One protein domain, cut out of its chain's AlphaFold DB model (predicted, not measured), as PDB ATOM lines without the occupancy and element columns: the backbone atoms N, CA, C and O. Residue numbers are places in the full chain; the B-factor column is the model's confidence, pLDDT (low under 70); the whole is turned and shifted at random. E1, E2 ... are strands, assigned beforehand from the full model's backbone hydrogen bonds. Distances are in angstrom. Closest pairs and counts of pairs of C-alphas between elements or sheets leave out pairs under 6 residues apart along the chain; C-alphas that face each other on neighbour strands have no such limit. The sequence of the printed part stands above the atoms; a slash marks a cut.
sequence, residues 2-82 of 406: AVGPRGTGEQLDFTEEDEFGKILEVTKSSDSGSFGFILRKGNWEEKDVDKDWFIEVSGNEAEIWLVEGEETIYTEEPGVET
ATOM      1  N   ALA A   2      20.741 -17.293  24.054       60.94
ATOM      2  CA  ALA A   2      19.869 -17.854  25.094       60.94
ATOM      3  C   ALA A   2      19.994 -17.024  26.370       60.94
ATOM      4  O   ALA A   2      21.123 -16.812  26.791       60.94
ATOM      5  N   VAL A   3      18.884 -16.556  26.952       60.66
ATOM      6  CA  VAL A   3      18.887 -15.609  28.089       60.66
ATOM      7  C   VAL A   3      17.968 -16.092  29.208       60.66
ATOM      8  O   VAL A   3      16.844 -16.527  28.944       60.66
ATOM      9  N   GLY A   4      18.413 -15.988  30.463       54.59
ATOM     10  CA  GLY A   4      17.527 -16.139  31.618       54.59
ATOM     11  C   GLY A   4      18.220 -16.189  32.987       54.59
ATOM     12  O   GLY A   4      19.450 -16.159  33.072       54.59
ATOM     13  N   PRO A   5      17.435 -16.263  34.082       53.72
ATOM     14  CA  PRO A   5      17.950 -16.528  35.425       53.72
ATOM     15  C   PRO A   5      18.697 -17.868  35.473       53.72
ATOM     16  O   PRO A   5      18.407 -18.772  34.682       53.72
ATOM     17  N   ARG A   6      19.639 -18.028  36.416       49.66
ATOM     18  CA  ARG A   6      20.442 -19.260  36.558       49.66
ATOM     19  C   ARG A   6      19.559 -20.518  36.498       49.66
ATOM     20  O   ARG A   6      18.806 -20.795  37.427       49.66
ATOM     21  N   GLY A   7      19.698 -21.293  35.417       49.91
ATOM     22  CA  GLY A   7      19.036 -22.589  35.225       49.91
ATOM     23  C   GLY A   7      17.805 -22.612  34.304       49.91
ATOM     24  O   GLY A   7      17.285 -23.700  34.064       49.91
ATOM     25  N   THR A   8      17.349 -21.480  33.750       57.28
ATOM     26  CA  THR A   8      16.204 -21.426  32.815       57.28
ATOM     27  C   THR A   8      16.546 -20.575  31.588       57.28
ATOM     28  O   THR A   8      16.356 -19.364  31.613       57.28
ATOM     29  N   GLY A   9      17.087 -21.179  30.527       63.12
ATOM     30  CA  GLY A   9      17.424 -20.462  29.290       63.12
ATOM     31  C   GLY A   9      16.293 -20.511  28.263       63.12
ATOM     32  O   GLY A   9      15.785 -21.592  27.966       63.12
ATOM     33  N   GLU A  10      15.923 -19.362  27.698       77.75
ATOM     34  CA  GLU A  10      15.047 -19.260  26.522       77.75
ATOM     35  C   GLU A  10      15.872 -18.859  25.298       77.75
ATOM     36  O   GLU A  10      16.705 -17.962  25.400       77.75
ATOM     37  N   GLN A  11      15.651 -19.519  24.155       82.00
ATOM     38  CA  GLN A  11      16.271 -19.122  22.890       82.00
ATOM     39  C   GLN A  11      15.569 -17.884  22.329       82.00
ATOM     40  O   GLN A  11      14.356 -17.890  22.150       82.00
ATOM     41  N   LEU A  12      16.362 -16.872  21.998       83.12
ATOM     42  CA  LEU A  12      15.940 -15.625  21.380       83.12
ATOM     43  C   LEU A  12      16.792 -15.367  20.135       83.12
ATOM     44  O   LEU A  12      18.021 -15.495  20.178       83.12
ATOM     45  N   ASP A  13      16.144 -15.011  19.036       84.56
ATOM     46  CA  ASP A  13      16.807 -14.647  17.786       84.56
ATOM     47  C   ASP A  13      16.926 -13.123  17.698       84.56
ATOM     48  O   ASP A  13      16.053 -12.414  18.190       84.56
ATOM     49  N   PHE A  14      18.003 -12.625  17.083       86.00
ATOM     50  CA  PHE A  14      18.176 -11.193  16.829       86.00
ATOM     51  C   PHE A  14      17.027 -10.649  15.980       86.00
ATOM     52  O   PHE A  14      16.582 -11.310  15.036       86.00
ATOM     53  N   THR A  15      16.551  -9.457  16.325       87.62
ATOM     54  CA  THR A  15      15.328  -8.874  15.762       87.62
ATOM     55  C   THR A  15      15.598  -7.704  14.828       87.62
ATOM     56  O   THR A  15      14.791  -7.470  13.930       87.62
ATOM     57  N   GLU A  16      16.715  -6.998  15.013       90.00
ATOM     58  CA  GLU A  16      17.083  -5.799  14.250       90.00
ATOM     59  C   GLU A  16      18.581  -5.807  13.876       90.00
ATOM     60  O   GLU A  16      19.324  -6.703  14.292       90.00
ATOM     61  N   GLU A  17      19.012  -4.853  13.048       88.12
ATOM     62  CA  GLU A  17      20.396  -4.702  12.576       88.12
ATOM     63  C   GLU A  17      20.697  -3.218  12.292       88.12
ATOM     64  O   GLU A  17      19.872  -2.539  11.672       88.12
ATOM     65  N   ASP A  18      21.854  -2.729  12.739       83.88
ATOM     66  CA  ASP A  18      22.371  -1.372  12.512       83.88
ATOM     67  C   ASP A  18      23.779  -1.387  11.873       83.88
ATOM     68  O   ASP A  18      24.182  -2.379  11.264       83.88
ATOM     69  N   GLU A  19      24.505  -0.262  11.931       77.25
ATOM     70  CA  GLU A  19      25.859  -0.145  11.367       77.25
ATOM     71  C   GLU A  19      26.917  -0.939  12.156       77.25
ATOM     72  O   GLU A  19      27.932  -1.321  11.567       77.25
ATOM     73  N   PHE A  20      26.675  -1.229  13.440       79.31
ATOM     74  CA  PHE A  20      27.550  -2.054  14.274       79.31
ATOM     75  C   PHE A  20      27.286  -3.544  14.045       79.31
ATOM     76  O   PHE A  20      28.215  -4.338  13.867       79.31
ATOM     77  N   GLY A  21      26.014  -3.947  14.027       84.94
ATOM     78  CA  GLY A  21      25.640  -5.332  13.786       84.94
ATOM     79  C   GLY A  21      24.214  -5.677  14.197       84.94
ATOM     80  O   GLY A  21      23.281  -4.900  14.039       84.94
ATOM     81  N   LYS A  22      24.016  -6.912  14.671       88.50
ATOM     82  CA  LYS A  22      22.685  -7.445  14.998       88.50
ATOM     83  C   LYS A  22      22.257  -7.072  16.412       88.50
ATOM     84  O   LYS A  22      23.002  -7.293  17.363       88.50
ATOM     85  N   ILE A  23      21.004  -6.654  16.554       88.50
ATOM     86  CA  ILE A  23      20.419  -6.166  17.804       88.50
ATOM     87  C   ILE A  23      19.354  -7.141  18.311       88.50
ATOM     88  O   ILE A  23      18.565  -7.713  17.546       88.50
ATOM     89  N   LEU A  24      19.345  -7.359  19.626       88.19
ATOM     90  CA  LEU A  24      18.354  -8.167  20.326       88.19
ATOM     91  C   LEU A  24      17.910  -7.454  21.605       88.19
ATOM     92  O   LEU A  24      18.655  -7.402  22.579       88.19
ATOM     93  N   GLU A  25      16.667  -6.982  21.621       87.12
ATOM     94  CA  GLU A  25      16.043  -6.432  22.824       87.12
ATOM     95  C   GLU A  25      15.385  -7.550  23.649       87.12
ATOM     96  O   GLU A  25      14.643  -8.387  23.128       87.12
ATOM     97  N   VAL A  26      15.654  -7.585  24.958       84.19
ATOM     98  CA  VAL A  26      15.152  -8.636  25.854       84.19
ATOM     99  C   VAL A  26      14.508  -8.038  27.097       84.19
ATOM    100  O   VAL A  26      15.183  -7.497  27.966       84.19
ATOM    101  N   THR A  27      13.196  -8.229  27.253       83.12
ATOM    102  CA  THR A  27      12.478  -7.858  28.482       83.12
ATOM    103  C   THR A  27      12.330  -9.065  29.413       83.12
ATOM    104  O   THR A  27      11.586 -10.008  29.124       83.12
ATOM    105  N   LYS A  28      13.012  -9.046  30.565       79.50
ATOM    106  CA  LYS A  28      12.927 -10.087  31.607       79.50
ATOM    107  C   LYS A  28      12.960  -9.478  33.009       79.50
ATOM    108  O   LYS A  28      13.522  -8.413  33.216       79.50
ATOM    109  N   SER A  29      12.388 -10.187  33.983       74.06
ATOM    110  CA  SER A  29      12.478  -9.839  35.405       74.06
ATOM    111  C   SER A  29      13.391 -10.820  36.142       74.06
ATOM    112  O   SER A  29      13.278 -12.031  35.944       74.06
ATOM    113  N   SER A  30      14.251 -10.305  37.017       71.88
ATOM    114  CA  SER A  30      15.132 -11.091  37.884       71.88
ATOM    115  C   SER A  30      15.107 -10.500  39.291       71.88
ATOM    116  O   SER A  30      15.207  -9.284  39.443       71.88
ATOM    117  N   ASP A  31      14.999 -11.348  40.315       72.38
ATOM    118  CA  ASP A  31      15.019 -10.907  41.717       72.38
ATOM    119  C   ASP A  31      16.421 -10.455  42.167       72.38
ATOM    120  O   ASP A  31      16.547  -9.748  43.166       72.38
ATOM    121  N   SER A  32      17.481 -10.865  41.455       74.44
ATOM    122  CA  SER A  32      18.872 -10.553  41.807       74.44
ATOM    123  C   SER A  32      19.505  -9.456  40.953       74.44
ATOM    124  O   SER A  32      20.636  -9.085  41.235       74.44
ATOM    125  N   GLY A  33      18.830  -8.987  39.897       71.94
ATOM    126  CA  GLY A  33      19.417  -8.083  38.895       71.94
ATOM    127  C   GLY A  33      20.400  -8.756  37.925       71.94
ATOM    128  O   GLY A  33      20.831  -8.125  36.968       71.94
ATOM    129  N   SER A  34      20.692 -10.045  38.118       79.50
ATOM    130  CA  SER A  34      21.662 -10.806  37.323       79.50
ATOM    131  C   SER A  34      20.979 -11.565  36.189       79.50
ATOM    132  O   SER A  34      19.973 -12.253  36.422       79.50
ATOM    133  N   PHE A  35      21.546 -11.496  34.984       80.19
ATOM    134  CA  PHE A  35      21.081 -12.215  33.797       80.19
ATOM    135  C   PHE A  35      22.237 -12.962  33.139       80.19
ATOM    136  O   PHE A  35      23.270 -12.373  32.838       80.19
ATOM    137  N   GLY A  36      22.057 -14.265  32.909       82.44
ATOM    138  CA  GLY A  36      23.023 -15.084  32.183       82.44
ATOM    139  C   GLY A  36      22.646 -15.221  30.712       82.44
ATOM    140  O   GLY A  36      21.460 -15.375  30.400       82.44
ATOM    141  N   PHE A  37      23.638 -15.216  29.820       86.12
ATOM    142  CA  PHE A  37      23.417 -15.500  28.408       86.12
ATOM    143  C   PHE A  37      24.577 -16.219  27.712       86.12
ATOM    144  O   PHE A  37      25.713 -16.244  28.180       86.12
ATOM    145  N   ILE A  38      24.259 -16.815  26.561       85.19
ATOM    146  CA  ILE A  38      25.222 -17.414  25.628       85.19
ATOM    147  C   ILE A  38      24.880 -17.047  24.183       85.19
ATOM    148  O   ILE A  38      23.705 -17.013  23.786       85.19
ATOM    149  N   LEU A  39      25.922 -16.843  23.384       84.75
ATOM    150  CA  LEU A  39      25.853 -16.596  21.948       84.75
ATOM    151  C   LEU A  39      26.232 -17.877  21.198       84.75
ATOM    152  O   LEU A  39      27.108 -18.627  21.629       84.75
ATOM    153  N   ARG A  40      25.507 -18.187  20.122       77.75
ATOM    154  CA  ARG A  40      25.637 -19.452  19.386       77.75
ATOM    155  C   ARG A  40      25.609 -19.204  17.888       77.75
ATOM    156  O   ARG A  40      24.811 -18.390  17.419       77.75
ATOM    157  N   LYS A  41      26.397 -19.978  17.142       73.38
ATOM    158  CA  LYS A  41      26.460 -19.911  15.680       73.38
ATOM    159  C   LYS A  41      25.386 -20.808  15.069       73.38
ATOM    160  O   LYS A  41      25.647 -21.978  14.838       73.38
ATOM    161  N   GLY A  42      24.175 -20.280  14.859       63.22
ATOM    162  CA  GLY A  42      23.095 -20.800  13.987       63.22
ATOM    163  C   GLY A  42      22.533 -22.223  14.213       63.22
ATOM    164  O   GLY A  42      21.320 -22.394  14.264       63.22
ATOM    165  N   ASN A  43      23.380 -23.244  14.365       59.06
ATOM    166  CA  ASN A  43      23.055 -24.671  14.308       59.06
ATOM    167  C   ASN A  43      23.121 -25.394  15.664       59.06
ATOM    168  O   ASN A  43      23.141 -26.617  15.697       59.06
ATOM    169  N   TRP A  44      23.147 -24.674  16.791       61.78
ATOM    170  CA  TRP A  44      23.225 -25.226  18.162       61.78
ATOM    171  C   TRP A  44      24.476 -26.051  18.517       61.78
ATOM    172  O   TRP A  44      24.689 -26.303  19.705       61.78
ATOM    173  N   GLU A  45      25.300 -26.413  17.535       62.62
ATOM    174  CA  GLU A  45      26.499 -27.243  17.690       62.62
ATOM    175  C   GLU A  45      27.674 -26.486  18.333       62.62
ATOM    176  O   GLU A  45      28.452 -27.105  19.055       62.62
ATOM    177  N   GLU A  46      27.761 -25.159  18.163       71.19
ATOM    178  CA  GLU A  46      28.895 -24.355  18.642       71.19
ATOM    179  C   GLU A  46      28.449 -23.024  19.281       71.19
ATOM    180  O   GLU A  46      27.555 -22.321  18.783       71.19
ATOM    181  N   LYS A  47      29.067 -22.691  20.422       80.69
ATOM    182  CA  LYS A  47      29.007 -21.347  21.015       80.69
ATOM    183  C   LYS A  47      29.919 -20.409  20.226       80.69
ATOM    184  O   LYS A  47      30.813 -20.870  19.526       80.69
ATOM    185  N   ASP A  48      29.689 -19.109  20.351       80.62
ATOM    186  CA  ASP A  48      30.604 -18.124  19.771       80.62
ATOM    187  C   ASP A  48      31.981 -18.141  20.456       80.62
ATOM    188  O   ASP A  48      33.008 -18.202  19.789       80.62
ATOM    189  N   VAL A  49      31.979 -18.220  21.789       80.00
ATOM    190  CA  VAL A  49      33.163 -18.445  22.632       80.00
ATOM    191  C   VAL A  49      32.844 -19.476  23.720       80.00
ATOM    192  O   VAL A  49      31.673 -19.704  24.048       80.00
ATOM    193  N   ASP A  50      33.862 -20.109  24.309       80.44
ATOM    194  CA  ASP A  50      33.688 -21.143  25.347       80.44
ATOM    195  C   ASP A  50      33.461 -20.541  26.749       80.44
ATOM    196  O   ASP A  50      34.083 -20.920  27.741       80.44
ATOM    197  N   LYS A  51      32.548 -19.565  26.832       77.31
ATOM    198  CA  LYS A  51      32.225 -18.813  28.048       77.31
ATOM    199  C   LYS A  51      30.719 -18.610  28.179       77.31
ATOM    200  O   LYS A  51      30.013 -18.381  27.198       77.31
ATOM    201  N   ASP A  52      30.230 -18.701  29.413       83.81
ATOM    202  CA  ASP A  52      28.876 -18.282  29.776       83.81
ATOM    203  C   ASP A  52      28.957 -16.866  30.347       83.81
ATOM    204  O   ASP A  52      29.702 -16.614  31.300       83.81
ATOM    205  N   TRP A  53      28.207 -15.937  29.762       81.50
ATOM    206  CA  TRP A  53      28.227 -14.540  30.174       81.50
ATOM    207  C   TRP A  53      27.165 -14.250  31.222       81.50
ATOM    208  O   TRP A  53      26.094 -14.857  31.234       81.50
ATOM    209  N   PHE A  54      27.468 -13.286  32.088       82.50
ATOM    210  CA  PHE A  54      26.549 -12.758  33.085       82.50
ATOM    211  C   PHE A  54      26.654 -11.237  33.102       82.50
ATOM    212  O   PHE A  54      27.762 -10.704  33.065       82.50
ATOM    213  N   ILE A  55      25.512 -10.561  33.183       77.88
ATOM    214  CA  ILE A  55      25.421  -9.113  33.385       77.88
ATOM    215  C   ILE A  55      24.593  -8.815  34.629       77.88
ATOM    216  O   ILE A  55      23.649  -9.544  34.943       77.88
ATOM    217  N   GLU A  56      24.943  -7.737  35.320       78.81
ATOM    218  CA  GLU A  56      24.186  -7.200  36.448       78.81
ATOM    219  C   GLU A  56      23.519  -5.894  36.010       78.81
ATOM    220  O   GLU A  56      24.188  -4.968  35.559       78.81
ATOM    221  N   VAL A  57      22.198  -5.815  36.143       74.31
ATOM    222  CA  VAL A  57      21.396  -4.656  35.744       74.31
ATOM    223  C   VAL A  57      20.926  -3.930  36.998       74.31
ATOM    224  O   VAL A  57      19.994  -4.357  37.681       74.31
ATOM    225  N   SER A  58      21.574  -2.810  37.313       60.44
ATOM    226  CA  SER A  58      21.193  -1.923  38.415       60.44
ATOM    227  C   SER A  58      20.225  -0.837  37.925       60.44
ATOM    228  O   SER A  58      20.548   0.348  37.944       60.44
ATOM    229  N   GLY A  59      19.053  -1.226  37.421       68.06
ATOM    230  CA  GLY A  59      18.101  -0.292  36.814       68.06
ATOM    231  C   GLY A  59      16.944  -0.989  36.099       68.06
ATOM    232  O   GLY A  59      16.680  -2.163  36.341       68.06
ATOM    233  N   ASN A  60      16.252  -0.250  35.226       71.88
ATOM    234  CA  ASN A  60      15.173  -0.797  34.392       71.88
ATOM    235  C   ASN A  60      15.653  -1.239  33.000       71.88
ATOM    236  O   ASN A  60      14.923  -1.952  32.319       71.88
ATOM    237  N   GLU A  61      16.847  -0.815  32.588       76.81
ATOM    238  CA  GLU A  61      17.430  -1.087  31.274       76.81
ATOM    239  C   GLU A  61      18.952  -1.237  31.391       76.81
ATOM    240  O   GLU A  61      19.567  -0.696  32.313       76.81
ATOM    241  N   ALA A  62      19.535  -2.006  30.476       77.88
ATOM    242  CA  ALA A  62      20.970  -2.120  30.258       77.88
ATOM    243  C   ALA A  62      21.203  -2.462  28.787       77.88
ATOM    244  O   ALA A  62      20.460  -3.265  28.219       77.88
ATOM    245  N   GLU A  63      22.243  -1.879  28.208       84.81
ATOM    246  CA  GLU A  63      22.672  -2.124  26.837       84.81
ATOM    247  C   GLU A  63      24.088  -2.700  26.859       84.81
ATOM    248  O   GLU A  63      24.914  -2.308  27.688       84.81
ATOM    249  N   ILE A  64      24.335  -3.693  26.007       86.94
ATOM    250  CA  ILE A  64      25.632  -4.352  25.879       86.94
ATOM    251  C   ILE A  64      25.944  -4.621  24.410       86.94
ATOM    252  O   ILE A  64      25.046  -4.912  23.621       86.94
ATOM    253  N   TRP A  65      27.228  -4.617  24.079       87.06
ATOM    254  CA  TRP A  65      27.752  -4.885  22.749       87.06
ATOM    255  C   TRP A  65      28.708  -6.077  22.821       87.06
ATOM    256  O   TRP A  65      29.443  -6.257  23.797       87.06
ATOM    257  N   LEU A  66      28.667  -6.923  21.794       86.81
ATOM    258  CA  LEU A  66      29.454  -8.152  21.690       86.81
ATOM    259  C   LEU A  66      30.129  -8.189  20.321       86.81
ATOM    260  O   LEU A  66      29.463  -7.972  19.308       86.81
ATOM    261  N   VAL A  67      31.421  -8.506  20.298       83.12
ATOM    262  CA  VAL A  67      32.198  -8.692  19.065       83.12
ATOM    263  C   VAL A  67      32.427 -10.188  18.857       83.12
ATOM    264  O   VAL A  67      32.799 -10.895  19.793       83.12
ATOM    265  N   GLU A  68      32.167 -10.684  17.643       81.19
ATOM    266  CA  GLU A  68      32.281 -12.117  17.333       81.19
ATOM    267  C   GLU A  68      33.687 -12.643  17.652       81.19
ATOM    268  O   GLU A  68      34.685 -12.132  17.146       81.19
ATOM    269  N   GLY A  69      33.755 -13.706  18.457       78.75
ATOM    270  CA  GLY A  69      35.014 -14.350  18.834       78.75
ATOM    271  C   GLY A  69      35.771 -13.673  19.980       78.75
ATOM    272  O   GLY A  69      36.832 -14.165  20.367       78.75
ATOM    273  N   GLU A  70      35.233 -12.598  20.558       80.19
ATOM    274  CA  GLU A  70      35.781 -11.963  21.754       80.19
ATOM    275  C   GLU A  70      35.029 -12.395  23.017       80.19
ATOM    276  O   GLU A  70      33.809 -12.551  23.043       80.19
ATOM    277  N   GLU A  71      35.754 -12.569  24.123       82.31
ATOM    278  CA  GLU A  71      35.152 -12.938  25.414       82.31
ATOM    279  C   GLU A  71      34.710 -11.728  26.261       82.31
ATOM    280  O   GLU A  71      34.312 -11.894  27.429       82.31
ATOM    281  N   THR A  72      34.785 -10.531  25.676       76.94
ATOM    282  CA  THR A  72      34.520  -9.232  26.304       76.94
ATOM    283  C   THR A  72      33.067  -8.813  26.096       76.94
ATOM    284  O   THR A  72      32.527  -8.922  24.999       76.94
ATOM    285  N   ILE A  73      32.428  -8.327  27.164       78.31
ATOM    286  CA  ILE A  73      31.145  -7.622  27.082       78.31
ATOM    287  C   ILE A  73      31.462  -6.136  27.142       78.31
ATOM    288  O   ILE A  73      32.062  -5.682  28.116       78.31
ATOM    289  N   TYR A  74      31.038  -5.396  26.132       77.50
ATOM    290  CA  TYR A  74      31.154  -3.948  26.104       77.50
ATOM    291  C   TYR A  74      29.839  -3.332  26.584       77.50
ATOM    292  O   TYR A  74      28.770  -3.880  26.322       77.50
ATOM    293  N   THR A  75      29.903  -2.222  27.312       77.94
ATOM    294  CA  THR A  75      28.722  -1.459  27.765       77.94
ATOM    295  C   THR A  75      28.537  -0.161  26.987       77.94
ATOM    296  O   THR A  75      27.723   0.663  27.390       77.94
ATOM    297  N   GLU A  76      29.298   0.014  25.907       69.69
ATOM    298  CA  GLU A  76      29.166   1.064  24.892       69.69
ATOM    299  C   GLU A  76      29.605   0.482  23.535       69.69
ATOM    300  O   GLU A  76      30.334  -0.515  23.519       69.69
ATOM    301  N   GLU A  77      29.168   1.077  22.419       77.06
ATOM    302  CA  GLU A  77      29.474   0.612  21.059       77.06
ATOM    303  C   GLU A  77      30.994   0.626  20.776       77.06
ATOM    304  O   GLU A  77      31.609   1.696  20.732       77.06
ATOM    305  N   PRO A  78      31.632  -0.542  20.568       68.50
ATOM    306  CA  PRO A  78      33.050  -0.629  20.236       68.50
ATOM    307  C   PRO A  78      33.320  -0.029  18.852       68.50
ATOM    308  O   PRO A  78      32.891  -0.582  17.841       68.50
ATOM    309  N   GLY A  79      34.057   1.082  18.785       59.72
ATOM    310  CA  GLY A  79      34.415   1.727  17.510       59.72
ATOM    311  C   GLY A  79      34.416   3.257  17.509       59.72
ATOM    312  O   GLY A  79      34.856   3.863  16.535       59.72
ATOM    313  N   VAL A  80      33.991   3.892  18.601       40.19
ATOM    314  CA  VAL A  80      34.190   5.326  18.857       40.19
ATOM    315  C   VAL A  80      35.244   5.455  19.958       40.19
ATOM    316  O   VAL A  80      35.208   4.684  20.909       40.19
ATOM    317  N   GLU A  81      36.222   6.358  19.815       45.03
ATOM    318  CA  GLU A  81      37.277   6.592  20.819       45.03
ATOM    319  C   GLU A  81      36.667   6.720  22.227       45.03
ATOM    320  O   GLU A  81      35.940   7.674  22.510       45.03
ATOM    321  N   THR A  82      36.926   5.738  23.097       35.34
ATOM    322  CA  THR A  82      36.344   5.677  24.442       35.34
ATOM    323  C   THR A  82      37.365   6.119  25.481       35.34
ATOM    324  O   THR A  82      38.407   5.493  25.671       35.34
TER     325      THR A  82
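What this domain is: This is residues 2 to 82 of the 406 residues of a protein of Proteiniclasticum ruminis (UniProt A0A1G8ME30). Little of the printed part is regular structure: a small antiparallel sheet of three short strands, E1 - E2 - E3, with long loops making most of the body. Residues 10 to 11 pair with residues 2 to 3 of E1. The 81 printed residues hold no named helix; the strands, in that order along the chain, have 12 residues, class all strand. The whole is compact, with radius of gyration of the C-alphas 12.9 A and spans of 35 by 33 by 23 A.

How they stand to each other: E1, residues 2 to 4, and E2, residues 34 to 38, form a hairpin, antiparallel at 165 degrees; N 4 and O 36 are within hydrogen-bond range, 3.1 A. E2 and E3, residues 53 to 56, form another, at 157 degrees; N 35 and O 55 are within range, 2.9 A. Together they are a meander, each strand the antiparallel neighbour of the one before. Edge strands E1 and E3 are apart.

Where its parts are: E1, 7.1 A, begins at C-alpha 2 (19.869, -17.854, 25.094). E2 measures 13.9 A. E3, 10.5 A, ends at C-alpha 56 (24.186, -7.200, 36.448).

The domain as a whole: The farthest C-alphas, of Gly 7 and Glu 81, are 37.3 A apart. Both links are long; the printed part has no cut. Residues 2 to 9, 42 to 45, 58 to 59, 76 and 78 to 82 have pLDDT under 70.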